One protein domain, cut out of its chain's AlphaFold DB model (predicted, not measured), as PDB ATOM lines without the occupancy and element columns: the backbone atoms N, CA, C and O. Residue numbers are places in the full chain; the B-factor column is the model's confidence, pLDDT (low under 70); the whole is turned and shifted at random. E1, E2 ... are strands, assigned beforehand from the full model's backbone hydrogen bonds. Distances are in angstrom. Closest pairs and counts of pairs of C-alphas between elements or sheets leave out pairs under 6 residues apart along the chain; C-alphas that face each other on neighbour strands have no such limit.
ATOM      1  N   LEU A   3       5.644   5.164 -36.035       94.12
ATOM      2  CA  LEU A   3       5.971   5.566 -37.397       94.12
ATOM      3  C   LEU A   3       7.363   5.020 -37.743       94.12
ATOM      4  O   LEU A   3       8.294   5.190 -36.953       94.12
ATOM      5  N   TRP A   4       7.519   4.371 -38.895       93.94
ATOM      6  CA  TRP A   4       8.791   3.772 -39.306       93.94
ATOM      7  C   TRP A   4       8.968   3.675 -40.827       93.94
ATOM      8  O   TRP A   4       8.005   3.730 -41.592       93.94
ATOM      9  N   ASP A   5      10.222   3.516 -41.258       94.25
ATOM     10  CA  ASP A   5      10.618   3.199 -42.635       94.25
ATOM     11  C   ASP A   5       9.979   1.890 -43.113       94.25
ATOM     12  O   ASP A   5      10.176   0.832 -42.510       94.25
ATOM     13  N   ARG A   6       9.252   1.941 -44.231       91.88
ATOM     14  CA  ARG A   6       8.496   0.793 -44.745       91.88
ATOM     15  C   ARG A   6       9.379  -0.330 -45.290       91.88
ATOM     16  O   ARG A   6       8.951  -1.485 -45.289       91.88
ATOM     17  N   GLU A   7      10.569  -0.016 -45.802       86.88
ATOM     18  CA  GLU A   7      11.404  -1.001 -46.509       86.88
ATOM     19  C   GLU A   7      11.955  -2.104 -45.606       86.88
ATOM     20  O   GLU A   7      12.279  -3.195 -46.077       86.88
ATOM     21  N   ASP A   8      12.057  -1.832 -44.311       75.50
ATOM     22  CA  ASP A   8      12.787  -2.664 -43.374       75.50
ATOM     23  C   ASP A   8      11.866  -3.121 -42.244       75.50
ATOM     24  O   ASP A   8      11.350  -2.326 -41.474       75.50
ATOM     25  N   LYS A   9      11.645  -4.432 -42.110       59.44
ATOM     26  CA  LYS A   9      10.804  -4.969 -41.024       59.44
ATOM     27  C   LYS A   9      11.428  -4.777 -39.637       59.44
ATOM     28  O   LYS A   9      10.712  -4.892 -38.647       59.44
ATOM     29  N   ASN A  10      12.729  -4.487 -39.575       66.06
ATOM     30  CA  ASN A  10      13.472  -4.196 -38.353       66.06
ATOM     31  C   ASN A  10      13.746  -2.690 -38.180       66.06
ATOM     32  O   ASN A  10      14.516  -2.323 -37.297       66.06
ATOM     33  N   SER A  11      13.144  -1.807 -38.992       68.62
ATOM     34  CA  SER A  11      13.239  -0.348 -38.790       68.62
ATOM     35  C   SER A  11      12.524   0.136 -37.531       68.62
ATOM     36  O   SER A  11      12.702   1.285 -37.120       68.62
ATOM     37  N   TYR A  12      11.723  -0.735 -36.915       69.81
ATOM     38  CA  TYR A  12      11.087  -0.472 -35.640       69.81
ATOM     39  C   TYR A  12      12.140  -0.234 -34.543       69.81
ATOM     40  O   TYR A  12      13.119  -0.981 -34.460       69.81
ATOM     41  N   PRO A  13      11.973   0.793 -33.694       75.31
ATOM     42  CA  PRO A  13      12.935   1.100 -32.642       75.31
ATOM     43  C   PRO A  13      13.059  -0.029 -31.605       75.31
ATOM     44  O   PRO A  13      12.111  -0.775 -31.359       75.31
ATOM     45  N   ALA A  14      14.242  -0.147 -30.991       73.69
ATOM     46  CA  ALA A  14      14.509  -1.134 -29.944       73.69
ATOM     47  C   ALA A  14      13.542  -0.962 -28.758       73.69
ATOM     48  O   ALA A  14      13.237   0.159 -28.354       73.69
ATOM     49  N   THR A  15      13.040  -2.078 -28.223       76.56
ATOM     50  CA  THR A  15      11.931  -2.114 -27.252       76.56
ATOM     51  C   THR A  15      12.373  -2.377 -25.811       76.56
ATOM     52  O   THR A  15      11.570  -2.740 -24.955       76.56
ATOM     53  N   ASP A  16      13.664  -2.224 -25.528       73.69
ATOM     54  CA  ASP A  16      14.328  -2.628 -24.288       73.69
ATOM     55  C   ASP A  16      14.335  -1.549 -23.185       73.69
ATOM     56  O   ASP A  16      15.037  -1.679 -22.181       73.69
ATOM     57  N   GLY A  17      13.503  -0.512 -23.314       75.44
ATOM     58  CA  GLY A  17      13.392   0.587 -22.350       75.44
ATOM     59  C   GLY A  17      11.963   1.106 -22.153       75.44
ATOM     60  O   GLY A  17      11.011   0.522 -22.669       75.44
ATOM     61  N   PRO A  18      11.769   2.198 -21.397       83.25
ATOM     62  CA  PRO A  18      10.493   2.910 -21.373       83.25
ATOM     63  C   PRO A  18      10.243   3.643 -22.701       83.25
ATOM     64  O   PRO A  18      11.185   4.023 -23.393       83.25
ATOM     65  N   LEU A  19       8.970   3.862 -23.041       87.19
ATOM     66  CA  LEU A  19       8.579   4.720 -24.164       87.19
ATOM     67  C   LEU A  19       8.927   6.199 -23.867       87.19
ATOM     68  O   LEU A  19       8.924   6.590 -22.694       87.19
ATOM     69  N   PRO A  20       9.180   7.031 -24.896       90.88
ATOM     70  CA  PRO A  20       9.176   6.701 -26.324       90.88
ATOM     71  C   PRO A  20      10.406   5.886 -26.755       90.88
ATOM     72  O   PRO A  20      11.530   6.161 -26.339       90.88
ATOM     73  N   TRP A  21      10.201   4.898 -27.628       90.94
ATOM     74  CA  TRP A  21      11.295   4.161 -28.263       90.94
ATOM     75  C   TRP A  21      11.678   4.853 -29.559       90.94
ATOM     76  O   TRP A  21      10.819   5.134 -30.393       90.94
ATOM     77  N   MET A  22      12.966   5.108 -29.746       90.69
ATOM     78  CA  MET A  22      13.481   5.823 -30.910       90.69
ATOM     79  C   MET A  22      14.663   5.066 -31.499       90.69
ATOM     80  O   MET A  22      15.497   4.518 -30.781       90.69
ATOM     81  N   GLY A  23      14.724   5.034 -32.821       89.38
ATOM     82  CA  GLY A  23      15.784   4.401 -33.584       89.38
ATOM     83  C   GLY A  23      16.015   5.158 -34.881       89.38
ATOM     84  O   GLY A  23      15.229   6.020 -35.264       89.38
ATOM     85  N   ALA A  24      17.083   4.807 -35.593       91.19
ATOM     86  CA  ALA A  24      17.503   5.524 -36.799       91.19
ATOM     87  C   ALA A  24      16.459   5.533 -37.933       91.19
ATOM     88  O   ALA A  24      16.611   6.287 -38.886       91.19
ATOM     89  N   LYS A  25      15.429   4.686 -37.865       93.25
ATOM     90  CA  LYS A  25      14.406   4.526 -38.903       93.25
ATOM     91  C   LYS A  25      12.972   4.525 -38.370       93.25
ATOM     92  O   LYS A  25      12.047   4.200 -39.114       93.25
ATOM     93  N   GLY A  26      12.764   4.857 -37.100       93.00
ATOM     94  CA  GLY A  26      11.424   4.806 -36.538       93.00
ATOM     95  C   GLY A  26      11.318   5.298 -35.107       93.00
ATOM     96  O   GLY A  26      12.298   5.391 -34.368       93.00
ATOM     97  N   ILE A  27      10.082   5.590 -34.732       93.00
ATOM     98  CA  ILE A  27       9.687   6.090 -33.425       93.00
ATOM     99  C   ILE A  27       8.416   5.378 -32.966       93.00
ATOM    100  O   ILE A  27       7.508   5.127 -33.758       93.00
ATOM    101  N   CYS A  28       8.343   5.045 -31.681       91.69
ATOM    102  CA  CYS A  28       7.169   4.483 -31.033       91.69
ATOM    103  C   CYS A  28       6.860   5.255 -29.751       91.69
ATOM    104  O   CYS A  28       7.747   5.514 -28.941       91.69
ATOM    105  N   VAL A  29       5.588   5.577 -29.554       91.06
ATOM    106  CA  VAL A  29       5.058   6.272 -28.378       91.06
ATOM    107  C   VAL A  29       3.937   5.467 -27.733       91.06
ATOM    108  O   VAL A  29       3.339   4.584 -28.365       91.06
ATOM    109  N   ALA A  30       3.643   5.770 -26.470       88.25
ATOM    110  CA  ALA A  30       2.497   5.180 -25.796       88.25
ATOM    111  C   ALA A  30       1.191   5.798 -26.311       88.25
ATOM    112  O   ALA A  30       1.182   6.907 -26.840       88.25
ATOM    113  N   ALA A  31       0.108   5.040 -26.196       84.50
ATOM    114  CA  ALA A  31      -1.250   5.505 -26.431       84.50
ATOM    115  C   ALA A  31      -2.212   4.639 -25.612       84.50
ATOM    116  O   ALA A  31      -1.818   3.576 -25.112       84.50
ATOM    117  N   ARG A  32      -3.476   5.059 -25.522       79.94
ATOM    118  CA  ARG A  32      -4.545   4.227 -24.967       79.94
ATOM    119  C   ARG A  32      -4.681   2.921 -25.767       79.94
ATOM    120  O   ARG A  32      -4.284   2.849 -26.927       79.94
ATOM    121  N   ASN A  33      -5.241   1.881 -25.144       70.88
ATOM    122  CA  ASN A  33      -5.438   0.571 -25.777       70.88
ATOM    123  C   ASN A  33      -6.006   0.656 -27.212       70.88
ATOM    124  O   ASN A  33      -6.946   1.391 -27.515       70.88
ATOM    125  N   ASP A  34      -5.424  -0.198 -28.043       62.25
ATOM    126  CA  ASP A  34      -5.253  -0.177 -29.498       62.25
ATOM    127  C   ASP A  34      -6.479   0.050 -30.400       62.25
ATOM    128  O   ASP A  34      -6.308   0.297 -31.593       62.25
ATOM    129  N   THR A  35      -7.704  -0.057 -29.888       65.69
ATOM    130  CA  THR A  35      -8.938   0.021 -30.695       65.69
ATOM    131  C   THR A  35      -9.570   1.411 -30.756       65.69
ATOM    132  O   THR A  35     -10.501   1.603 -31.533       65.69
ATOM    133  N   GLU A  36      -9.098   2.371 -29.958       74.62
ATOM    134  CA  GLU A  36      -9.731   3.696 -29.812       74.62
ATOM    135  C   GLU A  36      -8.777   4.866 -30.101       74.62
ATOM    136  O   GLU A  36      -9.071   5.998 -29.724       74.62
ATOM    137  N   VAL A  37      -7.630   4.604 -30.734       87.88
ATOM    138  CA  VAL A  37      -6.621   5.636 -31.001       87.88
ATOM    139  C   VAL A  37      -6.616   6.018 -32.469       87.88
ATOM    140  O   VAL A  37      -6.377   5.187 -33.348       87.88
ATOM    141  N   GLU A  38      -6.833   7.298 -32.721       91.06
ATOM    142  CA  GLU A  38      -6.640   7.920 -34.017       91.06
ATOM    143  C   GLU A  38      -5.155   8.242 -34.235       91.06
ATOM    144  O   GLU A  38      -4.459   8.708 -33.331       91.06
ATOM    145  N   ILE A  39      -4.658   7.981 -35.444       92.38
ATOM    146  CA  ILE A  39      -3.325   8.408 -35.867       92.38
ATOM    147  C   ILE A  39      -3.493   9.368 -37.031       92.38
ATOM    148  O   ILE A  39      -4.049   8.998 -38.066       92.38
ATOM    149  N   GLN A  40      -2.944  10.566 -36.880       94.94
ATOM    150  CA  GLN A  40      -2.864  11.551 -37.945       94.94
ATOM    151  C   GLN A  40      -1.403  11.793 -38.320       94.94
ATOM    152  O   GLN A  40      -0.506  11.809 -37.475       94.94
ATOM    153  N   VAL A  41      -1.161  11.967 -39.614       96.00
ATOM    154  CA  VAL A  41       0.157  12.303 -40.152       96.00
ATOM    155  C   VAL A  41       0.038  13.657 -40.831       96.00
ATOM    156  O   VAL A  41      -0.748  13.805 -41.767       96.00
ATOM    157  N   LEU A  42       0.799  14.631 -40.341       96.19
ATOM    158  CA  LEU A  42       0.792  16.020 -40.799       96.19
ATOM    159  C   LEU A  42       2.156  16.378 -41.395       96.19
ATOM    160  O   LEU A  42       3.158  15.724 -41.107       96.19
ATOM    161  N   THR A  43       2.216  17.422 -42.219       95.19
ATOM    162  CA  THR A  43       3.462  17.873 -42.856       95.19
ATOM    163  C   THR A  43       3.708  19.344 -42.570       95.19
ATOM    164  O   THR A  43       2.955  20.181 -43.059       95.19
ATOM    165  N   GLY A  44       4.764  19.654 -41.814       88.38
ATOM    166  CA  GLY A  44       5.198  21.029 -41.523       88.38
ATOM    167  C   GLY A  44       4.254  21.885 -40.668       88.38
ATOM    168  O   GLY A  44       4.576  23.042 -40.415       88.38
ATOM    169  N   GLU A  45       3.117  21.346 -40.230       91.50
ATOM    170  CA  GLU A  45       2.129  22.048 -39.410       91.50
ATOM    171  C   GLU A  45       1.871  21.275 -38.116       91.50
ATOM    172  O   GLU A  45       1.658  20.058 -38.133       91.50
ATOM    173  N   ASP A  46       1.894  22.006 -37.003       93.50
ATOM    174  CA  ASP A  46       1.506  21.495 -35.695       93.50
ATOM    175  C   ASP A  46      -0.007  21.211 -35.657       93.50
ATOM    176  O   ASP A  46      -0.778  21.861 -36.370       93.50
ATOM    177  N   PRO A  47      -0.464  20.251 -34.836       95.19
ATOM    178  CA  PRO A  47      -1.888  19.975 -34.694       95.19
ATOM    179  C   PRO A  47      -2.646  21.169 -34.092       95.19
ATOM    180  O   PRO A  47      -2.227  21.749 -33.091       95.19
ATOM    181  N   ASP A  48      -3.809  21.483 -34.666       92.25
ATOM    182  CA  ASP A  48      -4.758  22.475 -34.141       92.25
ATOM    183  C   ASP A  48      -5.665  21.836 -33.070       92.25
ATOM    184  O   ASP A  48      -6.850  21.582 -33.293       92.25
ATOM    185  N   ASP A  49      -5.079  21.479 -31.923       92.25
ATOM    186  CA  ASP A  49      -5.781  20.895 -30.772       92.25
ATOM    187  C   ASP A  49      -5.214  21.464 -29.459       92.25
ATOM    188  O   ASP A  49      -4.016  21.377 -29.194       92.25
ATOM    189  N   GLU A  50      -6.075  22.047 -28.612       86.81
ATOM    190  CA  GLU A  50      -5.669  22.684 -27.346       86.81
ATOM    191  C   GLU A  50      -5.025  21.712 -26.338       86.81
ATOM    192  O   GLU A  50      -4.298  22.142 -25.442       86.81
ATOM    193  N   GLY A  51      -5.296  20.408 -26.458       88.75
ATOM    194  CA  GLY A  51      -4.703  19.357 -25.634       88.75
ATOM    195  C   GLY A  51      -3.412  18.773 -26.209       88.75
ATOM    196  O   GLY A  51      -2.765  17.959 -25.538       88.75
ATOM    197  N   ALA A  52      -3.026  19.158 -27.429       94.12
ATOM    198  CA  ALA A  52      -1.827  18.642 -28.060       94.12
ATOM    199  C   ALA A  52      -0.565  19.154 -27.362       94.12
ATOM    200  O   ALA A  52      -0.344  20.350 -27.177       94.12
ATOM    201  N   HIS A  53       0.318  18.223 -27.019       93.81
ATOM    202  CA  HIS A  53       1.654  18.535 -26.534       93.81
ATOM    203  C   HIS A  53       2.669  17.544 -27.095       93.81
ATOM    204  O   HIS A  53       2.335  16.401 -27.417       93.81
ATOM    205  N   ILE A  54       3.919  17.993 -27.202       94.75
ATOM    206  CA  ILE A  54       5.026  17.187 -27.715       94.75
ATOM    207  C   ILE A  54       5.376  16.100 -26.698       94.75
ATOM    208  O   ILE A  54       5.645  16.395 -25.532       94.75
ATOM    209  N   VAL A  55       5.438  14.852 -27.161       93.25
ATOM    210  CA  VAL A  55       5.915  13.703 -26.371       93.25
ATOM    211  C   VAL A  55       7.270  13.184 -26.832       93.25
ATOM    212  O   VAL A  55       7.976  12.544 -26.054       93.25
ATOM    213  N   ALA A  56       7.649  13.448 -28.085       93.00
ATOM    214  CA  ALA A  56       8.939  13.038 -28.618       93.00
ATOM    215  C   ALA A  56       9.315  13.808 -29.889       93.00
ATOM    216  O   ALA A  56       8.451  14.191 -30.674       93.00
ATOM    217  N   GLU A  57      10.616  13.946 -30.120       95.00
ATOM    218  CA  GLU A  57      11.196  14.440 -31.367       95.00
ATOM    219  C   GLU A  57      12.328  13.503 -31.788       95.00
ATOM    220  O   GLU A  57      13.148  13.099 -30.959       95.00
ATOM    221  N   ALA A  58      12.385  13.156 -33.070       93.69
ATOM    222  CA  ALA A  58      13.449  12.326 -33.621       93.69
ATOM    223  C   ALA A  58      13.764  12.705 -35.070       93.69
ATOM    224  O   ALA A  58      12.907  13.195 -35.801       93.69
ATOM    225  N   THR A  59      14.985  12.403 -35.503       95.19
ATOM    226  CA  THR A  59      15.340  12.351 -36.923       95.19
ATOM    227  C   THR A  59      15.445  10.890 -37.333       95.19
ATOM    228  O   THR A  59      16.141  10.117 -36.672       95.19
ATOM    229  N   ILE A  60      14.756  10.510 -38.409       93.94
ATOM    230  CA  ILE A  60      14.754   9.143 -38.938       93.94
ATOM    231  C   ILE A  60      15.126   9.125 -40.423       93.94
ATOM    232  O   ILE A  60      14.931  10.103 -41.144       93.94
ATOM    233  N   LEU A  61      15.652   7.991 -40.882       94.69
ATOM    234  CA  LEU A  61      15.970   7.707 -42.277       94.69
ATOM    235  C   LEU A  61      14.818   6.962 -42.951       94.69
ATOM    236  O   LEU A  61      14.394   5.910 -42.471       94.69
ATOM    237  N   VAL A  62      14.374   7.477 -44.096       94.38
ATOM    238  CA  VAL A  62      13.310   6.897 -44.924       94.38
ATOM    239  C   VAL A  62      13.908   6.275 -46.184       94.38
ATOM    240  O   VAL A  62      14.725   6.905 -46.862       94.38
ATOM    241  N   GLY A  63      13.521   5.035 -46.485       94.06
ATOM    242  CA  GLY A  63      13.908   4.305 -47.690       94.06
ATOM    243  C   GLY A  63      13.057   4.645 -48.917       94.06
ATOM    244  O   GLY A  63      12.256   5.577 -48.919       94.06
ATOM    245  N   GLU A  64      13.215   3.870 -49.987       94.81
ATOM    246  CA  GLU A  64      12.544   4.122 -51.276       94.81
ATOM    247  C   GLU A  64      11.027   3.844 -51.239       94.81
ATOM    248  O   GLU A  64      10.280   4.363 -52.068       94.81
ATOM    249  N   GLN A  65      10.536   3.033 -50.291       94.00
ATOM    250  CA  GLN A  65       9.105   2.686 -50.194       94.00
ATOM    251  C   GLN A  65       8.295   3.622 -49.290       94.00
ATOM    252  O   GLN A  65       7.092   3.399 -49.112       94.00
ATOM    253  N   GLY A  66       8.921   4.665 -48.744       94.69
ATOM    254  CA  GLY A  66       8.271   5.635 -47.871       94.69
ATOM    255  C   GLY A  66       8.060   5.117 -46.450       94.69
ATOM    256  O   GLY A  66       8.884   4.387 -45.899       94.69
ATOM    257  N   LEU A  67       6.945   5.520 -45.846       94.88
ATOM    258  CA  LEU A  67       6.682   5.350 -44.423       94.88
ATOM    259  C   LEU A  67       5.517   4.398 -44.162       94.88
ATOM    260  O   LEU A  67       4.654   4.149 -45.010       94.88
ATOM    261  N   GLN A  68       5.493   3.888 -42.940       93.69
ATOM    262  CA  GLN A  68       4.398   3.121 -42.386       93.69
ATOM    263  C   GLN A  68       4.107   3.597 -40.964       93.69
ATOM    264  O   GLN A  68       5.021   3.911 -40.206       93.69
ATOM    265  N   THR A  69       2.828   3.652 -40.603       92.69
ATOM    266  CA  THR A  69       2.377   3.993 -39.255       92.69
ATOM    267  C   THR A  69       1.314   3.021 -38.775       92.69
ATOM    268  O   THR A  69       0.649   2.365 -39.579       92.69
ATOM    269  N   GLY A  70       1.149   2.909 -37.462       89.75
ATOM    270  CA  GLY A  70       0.095   2.100 -36.873       89.75
ATOM    271  C   GLY A  70       0.471   1.494 -35.538       89.75
ATOM    272  O   GLY A  70       1.386   1.941 -34.834       89.75
ATOM    273  N   ASN A  71      -0.250   0.427 -35.211       82.69
ATOM    274  CA  ASN A  71       0.045  -0.377 -34.048       82.69
ATOM    275  C   ASN A  71       0.778  -1.661 -34.439       82.69
ATOM    276  O   ASN A  71       0.272  -2.504 -35.181       82.69
ATOM    277  N   VAL A  72       1.981  -1.815 -33.898       71.44
ATOM    278  CA  VAL A  72       2.864  -2.940 -34.205       71.44
ATOM    279  C   VAL A  72       2.378  -4.252 -33.594       71.44
ATOM    280  O   VAL A  72       2.645  -5.307 -34.161       71.44
ATOM    281  N   THR A  73       1.613  -4.218 -32.499       73.19
ATOM    282  CA  THR A  73       1.102  -5.435 -31.846       73.19
ATOM    283  C   THR A  73      -0.143  -6.003 -32.528       73.19
ATOM    284  O   THR A  73      -0.353  -7.213 -32.478       73.19
ATOM    285  N   THR A  74      -0.960  -5.170 -33.188       68.69
ATOM    286  CA  THR A  74      -2.260  -5.583 -33.759       68.69
ATOM    287  C   THR A  74      -2.271  -5.723 -35.281       68.69
ATOM    288  O   THR A  74      -3.312  -6.036 -35.854       68.69
ATOM    289  N   ALA A  75      -1.130  -5.514 -35.950       67.94
ATOM    290  CA  ALA A  75      -0.985  -5.525 -37.412       67.94
ATOM    291  C   ALA A  75      -1.884  -4.518 -38.168       67.94
ATOM    292  O   ALA A  75      -1.943  -4.553 -39.398       67.94
ATOM    293  N   SER A  76      -2.548  -3.594 -37.460       82.94
ATOM    294  CA  SER A  76      -3.293  -2.486 -38.058       82.94
ATOM    295  C   SER A  76      -2.319  -1.372 -38.422       82.94
ATOM    296  O   SER A  76      -1.902  -0.576 -37.574       82.94
ATOM    297  N   VAL A  77      -1.890  -1.383 -39.681       87.50
ATOM    298  CA  VAL A  77      -0.850  -0.496 -40.199       87.50
ATOM    299  C   VAL A  77      -1.259   0.097 -41.538       87.50
ATOM    300  O   VAL A  77      -1.877  -0.567 -42.370       87.50
ATOM    301  N   VAL A  78      -0.876   1.349 -41.756       90.94
ATOM    302  CA  VAL A  78      -1.101   2.084 -42.998       90.94
ATOM    303  C   VAL A  78       0.246   2.541 -43.536       90.94
ATOM    304  O   VAL A  78       1.059   3.109 -42.811       90.94
ATOM    305  N   ALA A  79       0.480   2.277 -44.817       92.75
ATOM    306  CA  ALA A  79       1.653   2.742 -45.542       92.75
ATOM    307  C   ALA A  79       1.308   3.974 -46.382       92.75
ATOM    308  O   ALA A  79       0.222   4.045 -46.960       92.75
ATOM    309  N   PHE A  80       2.248   4.906 -46.502       94.62
ATOM    310  CA  PHE A  80       2.081   6.121 -47.293       94.62
ATOM    311  C   PHE A  80       3.419   6.582 -47.900       94.62
ATOM    312  O   PHE A  80       4.487   6.279 -47.360       94.62
ATOM    313  N   PRO A  81       3.393   7.266 -49.058       94.94
ATOM    314  CA  PRO A  81       4.613   7.717 -49.715       94.94
ATOM    315  C   PRO A  81       5.284   8.850 -48.926       94.94
ATOM    316  O   PRO A  81       4.613   9.761 -48.447       94.94
ATOM    317  N   TRP A  82       6.614   8.818 -48.856       95.06
ATOM    318  CA  TRP A  82       7.449   9.915 -48.367       95.06
ATOM    319  C   TRP A  82       8.798   9.897 -49.098       95.06
ATOM    320  O   TRP A  82       9.261   8.803 -49.435       95.06
ATOM    321  N   PRO A  83       9.427  11.053 -49.381       94.81
ATOM    322  CA  PRO A  83      10.732  11.081 -50.027       94.81
ATOM    323  C   PRO A  83      11.799  10.332 -49.223       94.81
ATOM    324  O   PRO A  83      11.866  10.440 -47.999       94.81
ATOM    325  N   LYS A  84      12.674   9.619 -49.932       95.50
ATOM    326  CA  LYS A  84      13.877   9.034 -49.340       95.50
ATOM    327  C   LYS A  84      14.781  10.124 -48.771       95.50
ATOM    328  O   LYS A  84      15.024  11.133 -49.432       95.50
ATOM    329  N   GLY A  85      15.366   9.850 -47.610       95.12
ATOM    330  CA  GLY A  85      16.336  10.729 -46.965       95.12
ATOM    331  C   GLY A  85      16.111  10.850 -45.465       95.12
ATOM    332  O   GLY A  85      15.382  10.057 -44.868       95.12
ATOM    333  N   GLU A  86      16.769  11.836 -44.865       96.38
ATOM    334  CA  GLU A  86      16.529  12.214 -43.475       96.38
ATOM    335  C   GLU A  86      15.244  13.037 -43.353       96.38
ATOM    336  O   GLU A  86      14.939  13.905 -44.173       96.38
ATOM    337  N   MET A  87      14.491  12.759 -42.297       95.50
ATOM    338  CA  MET A  87      13.251  13.442 -41.970       95.50
ATOM    339  C   MET A  87      13.195  13.659 -40.461       95.50
ATOM    340  O   MET A  87      13.477  12.741 -39.687       95.50
ATOM    341  N   LYS A  88      12.790  14.856 -40.042       96.69
ATOM    342  CA  LYS A  88      12.419  15.118 -38.655       96.69
ATOM    343  C   LYS A  88      10.965  14.698 -38.441       96.69
ATOM    344  O   LYS A  88      10.096  14.980 -39.264       96.69
ATOM    345  N   VAL A  89      10.712  14.024 -37.327       96.94
ATOM    346  CA  VAL A  89       9.376  13.722 -36.822       96.94
ATOM    347  C   VAL A  89       9.211  14.329 -35.435       96.94
ATOM    348  O   VAL A  89       9.999  14.054 -34.529       96.94
ATOM    349  N   THR A  90       8.159  15.120 -35.273       97.50
ATOM    350  CA  THR A  90       7.676  15.594 -33.975       97.50
ATOM    351  C   THR A  90       6.385  14.853 -33.664       97.50
ATOM    352  O   THR A  90       5.477  14.796 -34.493       97.50
ATOM    353  N   VAL A  91       6.308  14.240 -32.485       96.06
ATOM    354  CA  VAL A  91       5.136  13.476 -32.058       96.06
ATOM    355  C   VAL A  91       4.367  14.268 -31.022       96.06
ATOM    356  O   VAL A  91       4.906  14.581 -29.958       96.06
ATOM    357  N   TYR A  92       3.098  14.530 -31.320       96.56
ATOM    358  CA  TYR A  92       2.149  15.114 -30.384       96.56
ATOM    359  C   TYR A  92       1.126  14.075 -29.937       96.56
ATOM    360  O   TYR A  92       0.835  13.114 -30.656       96.56
ATOM    361  N   CYS A  93       0.532  14.299 -28.772       95.44
ATOM    362  CA  CYS A  93      -0.653  13.564 -28.350       95.44
ATOM    363  C   CYS A  93      -1.601  14.439 -27.529       95.44
ATOM    364  O   CYS A  93      -1.183  15.442 -26.952       95.44
ATOM    365  N   ASN A  94      -2.868  14.026 -27.457       93.69
ATOM    366  CA  ASN A  94      -3.908  14.670 -26.649       93.69
ATOM    367  C   ASN A  94      -4.077  13.973 -25.287       93.69
ATOM    368  O   ASN A  94      -5.175  13.590 -24.883       93.69
ATOM    369  N   SER A  95      -2.963  13.736 -24.605       89.69
ATOM    370  CA  SER A  95      -2.937  13.039 -23.318       89.69
ATOM    371  C   SER A  95      -2.987  14.021 -22.152       89.69
ATOM    372  O   SER A  95      -2.483  15.140 -22.243       89.69
ATOM    373  N   THR A  96      -3.561  13.598 -21.026       86.00
ATOM    374  CA  THR A  96      -3.398  14.336 -19.760       86.00
ATOM    375  C   THR A  96      -2.125  13.931 -19.015       86.00
ATOM    376  O   THR A  96      -1.693  14.616 -18.085       86.00
ATOM    377  N   ASP A  97      -1.503  12.832 -19.441       84.31
ATOM    378  CA  ASP A  97      -0.249  12.309 -18.927       84.31
ATOM    379  C   ASP A  97       0.911  12.629 -19.880       84.31
ATOM    380  O   ASP A  97       0.822  12.498 -21.096       84.31
ATOM    381  N   LYS A  98       2.062  12.991 -19.314       77.69
ATOM    382  CA  LYS A  98       3.239  13.388 -20.102       77.69
ATOM    383  C   LYS A  98       3.852  12.256 -20.939       77.69
ATOM    384  O   LYS A  98       4.754  12.517 -21.728       77.69
ATOM    385  N   TYR A  99       3.454  11.004 -20.709       75.50
ATOM    386  CA  TYR A  99       3.932   9.843 -21.455       75.50
ATOM    387  C   TYR A  99       2.940   9.373 -22.525       75.50
ATOM    388  O   TYR A  99       3.264   8.434 -23.252       75.50
ATOM    389  N   GLY A 100       1.759   9.989 -22.647       79.94
ATOM    390  CA  GLY A 100       0.790   9.640 -23.687       79.94
ATOM    391  C   GLY A 100      -0.086   8.423 -23.375       79.94
ATOM    392  O   GLY A 100      -0.740   7.904 -24.275       79.94
ATOM    393  N   LEU A 101      -0.099   7.911 -22.137       84.19
ATOM    394  CA  LEU A 101      -0.748   6.628 -21.808       84.19
ATOM    395  C   LEU A 101      -2.272   6.619 -22.011       84.19
ATOM    396  O   LEU A 101      -2.844   5.566 -22.287       84.19
ATOM    397  N   ASP A 102      -2.929   7.770 -21.866       88.31
ATOM    398  CA  ASP A 102      -4.372   7.934 -22.078       88.31
ATOM    399  C   ASP A 102      -4.719   8.608 -23.418       88.31
ATOM    400  O   ASP A 102      -5.898   8.849 -23.677       88.31
ATOM    401  N   ALA A 103      -3.724   8.858 -24.282       90.62
ATOM    402  CA  ALA A 103      -3.922   9.515 -25.571       90.62
ATOM    403  C   ALA A 103      -4.931   8.760 -26.445       90.62
ATOM    404  O   ALA A 103      -4.810   7.546 -26.643       90.62
ATOM    405  N   THR A 104      -5.884   9.495 -27.017       91.31
ATOM    406  CA  THR A 104      -6.838   8.984 -28.014       91.31
ATOM    407  C   THR A 104      -6.501   9.445 -29.428       91.31
ATOM    408  O   THR A 104      -7.049   8.909 -30.383       91.31
ATOM    409  N   CYS A 105      -5.605  10.419 -29.575       93.50
ATOM    410  CA  CYS A 105      -5.067  10.872 -30.844       93.50
ATOM    411  C   CYS A 105      -3.550  11.048 -30.732       93.50
ATOM    412  O   CYS A 105      -3.042  11.630 -29.767       93.50
ATOM    413  N   ILE A 106      -2.835  10.521 -31.724       94.62
ATOM    414  CA  ILE A 106      -1.398  10.701 -31.906       94.62
ATOM    415  C   ILE A 106      -1.176  11.395 -33.245       94.62
ATOM    416  O   ILE A 106      -1.624  10.901 -34.283       94.62
ATOM    417  N   TRP A 107      -0.419  12.489 -33.233       97.12
ATOM    418  CA  TRP A 107       0.012  13.168 -34.450       97.12
ATOM    419  C   TRP A 107       1.493  12.935 -34.689       97.12
ATOM    420  O   TRP A 107       2.319  13.193 -33.816       97.12
ATOM    421  N   PHE A 108       1.829  12.493 -35.897       97.19
ATOM    422  CA  PHE A 108       3.190  12.515 -36.413       97.19
ATOM    423  C   PHE A 108       3.324  13.698 -37.372       97.19
ATOM    424  O   PHE A 108       2.808  13.646 -38.487       97.19
ATOM    425  N   VAL A 109       4.003  14.757 -36.941       97.88
ATOM    426  CA  VAL A 109       4.309  15.922 -37.780       97.88
ATOM    427  C   VAL A 109       5.655  15.687 -38.452       97.88
ATOM    428  O   VAL A 109       6.659  15.464 -37.776       97.88
ATOM    429  N   LEU A 110       5.656  15.681 -39.783       97.44
ATOM    430  CA  LEU A 110       6.797  15.317 -40.615       97.44
ATOM    431  C   LEU A 110       7.411  16.550 -41.279       97.44
ATOM    432  O   LEU A 110       6.705  17.349 -41.900       97.44
ATOM    433  N   GLU A 111       8.734  16.657 -41.220       96.38
ATOM    434  CA  GLU A 111       9.499  17.727 -41.858       96.38
ATOM    435  C   GLU A 111      10.694  17.139 -42.618       96.38
ATOM    436  O   GLU A 111      11.474  16.349 -42.080       96.38
ATOM    437  N   ALA A 112      10.855  17.518 -43.887       90.56
ATOM    438  CA  ALA A 112      12.038  17.142 -44.655       90.56
ATOM    439  C   ALA A 112      13.270  17.899 -44.137       90.56
ATOM    440  O   ALA A 112      13.209  19.108 -43.915       90.56
ATOM    441  N   VAL A 113      14.394  17.197 -43.980       86.62
ATOM    442  CA  VAL A 113      15.679  17.827 -43.656       86.62
ATOM    443  C   VAL A 113      16.331  18.280 -44.966       86.62
ATOM    444  O   VAL A 113      16.486  17.482 -45.890       86.62
TER     445      VAL A 113
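This is residues 3 to 113 of the 114 residues of an uncharacterized protein of Thalassospira alkalitolerans (UniProt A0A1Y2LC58). Two sheets lie face to face as a sandwich: one of five short strands, and one of four mostly longer strands that is twisted. The chain changes sheet at the links E3 to E4, E5 to E6 and E7 to E8, and residues 6 to 20, with no named element, loop outside the five-strand sheet. The printed part has 111 residues, with no named helix and nine named strands, E1 to E9 along the chain; the class is all strand, though under half of the residues, 50, are in named strands. The first sheet runs E2, E3, E1, E6, E7, all antiparallel; the second runs E4, E9, E8, E5 and is mixed. The whole is compact and rounded, with a radius of gyration of the C-alphas of 12.9 A and spans of 36 by 29 by 23 A.

Start at E1, residues 3 to 5, an inner strand of its sheet. Beside it is E3, residues 26 to 28, antiparallel, with N 3 and O 27 2.9 A apart, within hydrogen-bond range. E2, residues 21 to 23, is an edge strand and forms a hairpin with E3, where N 28 and O 21 are 2.8 A apart. Next to E1 comes E6, residues 67 to 70, with N 4 and O 68 at 2.9 A; E6 forms a hairpin with E7, residues 77 to 80, where N 78 and O 69 are 2.8 A apart. In the other sheet, look for E4, residues 38 to 43, parallel to E9, residues 105 to 112, at 20 degrees, with N 110 and O 42 at 2.8 A. E9 forms a hairpin with E8, residues 85 to 93, where N 88 and O 111 are 2.8 A apart. E5, residues 53 to 62, is antiparallel to E8, with N 89 and O 58 at 2.8 A, and bends by 57 degrees at residue 59. Between the sheets, the closest C-alphas of E1 and E5 are those of Asp 5 and Val 62, 5.1 A apart. E2 and E9 are apart.

Find C-alpha 3, where E1 begins, at (5.971, 5.566, -37.397). E5 runs 24.7 A from C-alpha 53 at (1.654, 18.535, -26.534). E8 measures 25.4 A and E9 22.9 A, ending at C-alpha 112, (12.038, 17.142, -44.655).

The C-alphas of Glu 64 and Thr 96 are the two farthest apart, 36.8 A. The printed part has no cut. The links E1 to E2 and E8 to E9 are long. The mean pLDDT of the printed part is 88.3, and residues 9 to 12, 34 to 35 and 74 to 75 are under 70.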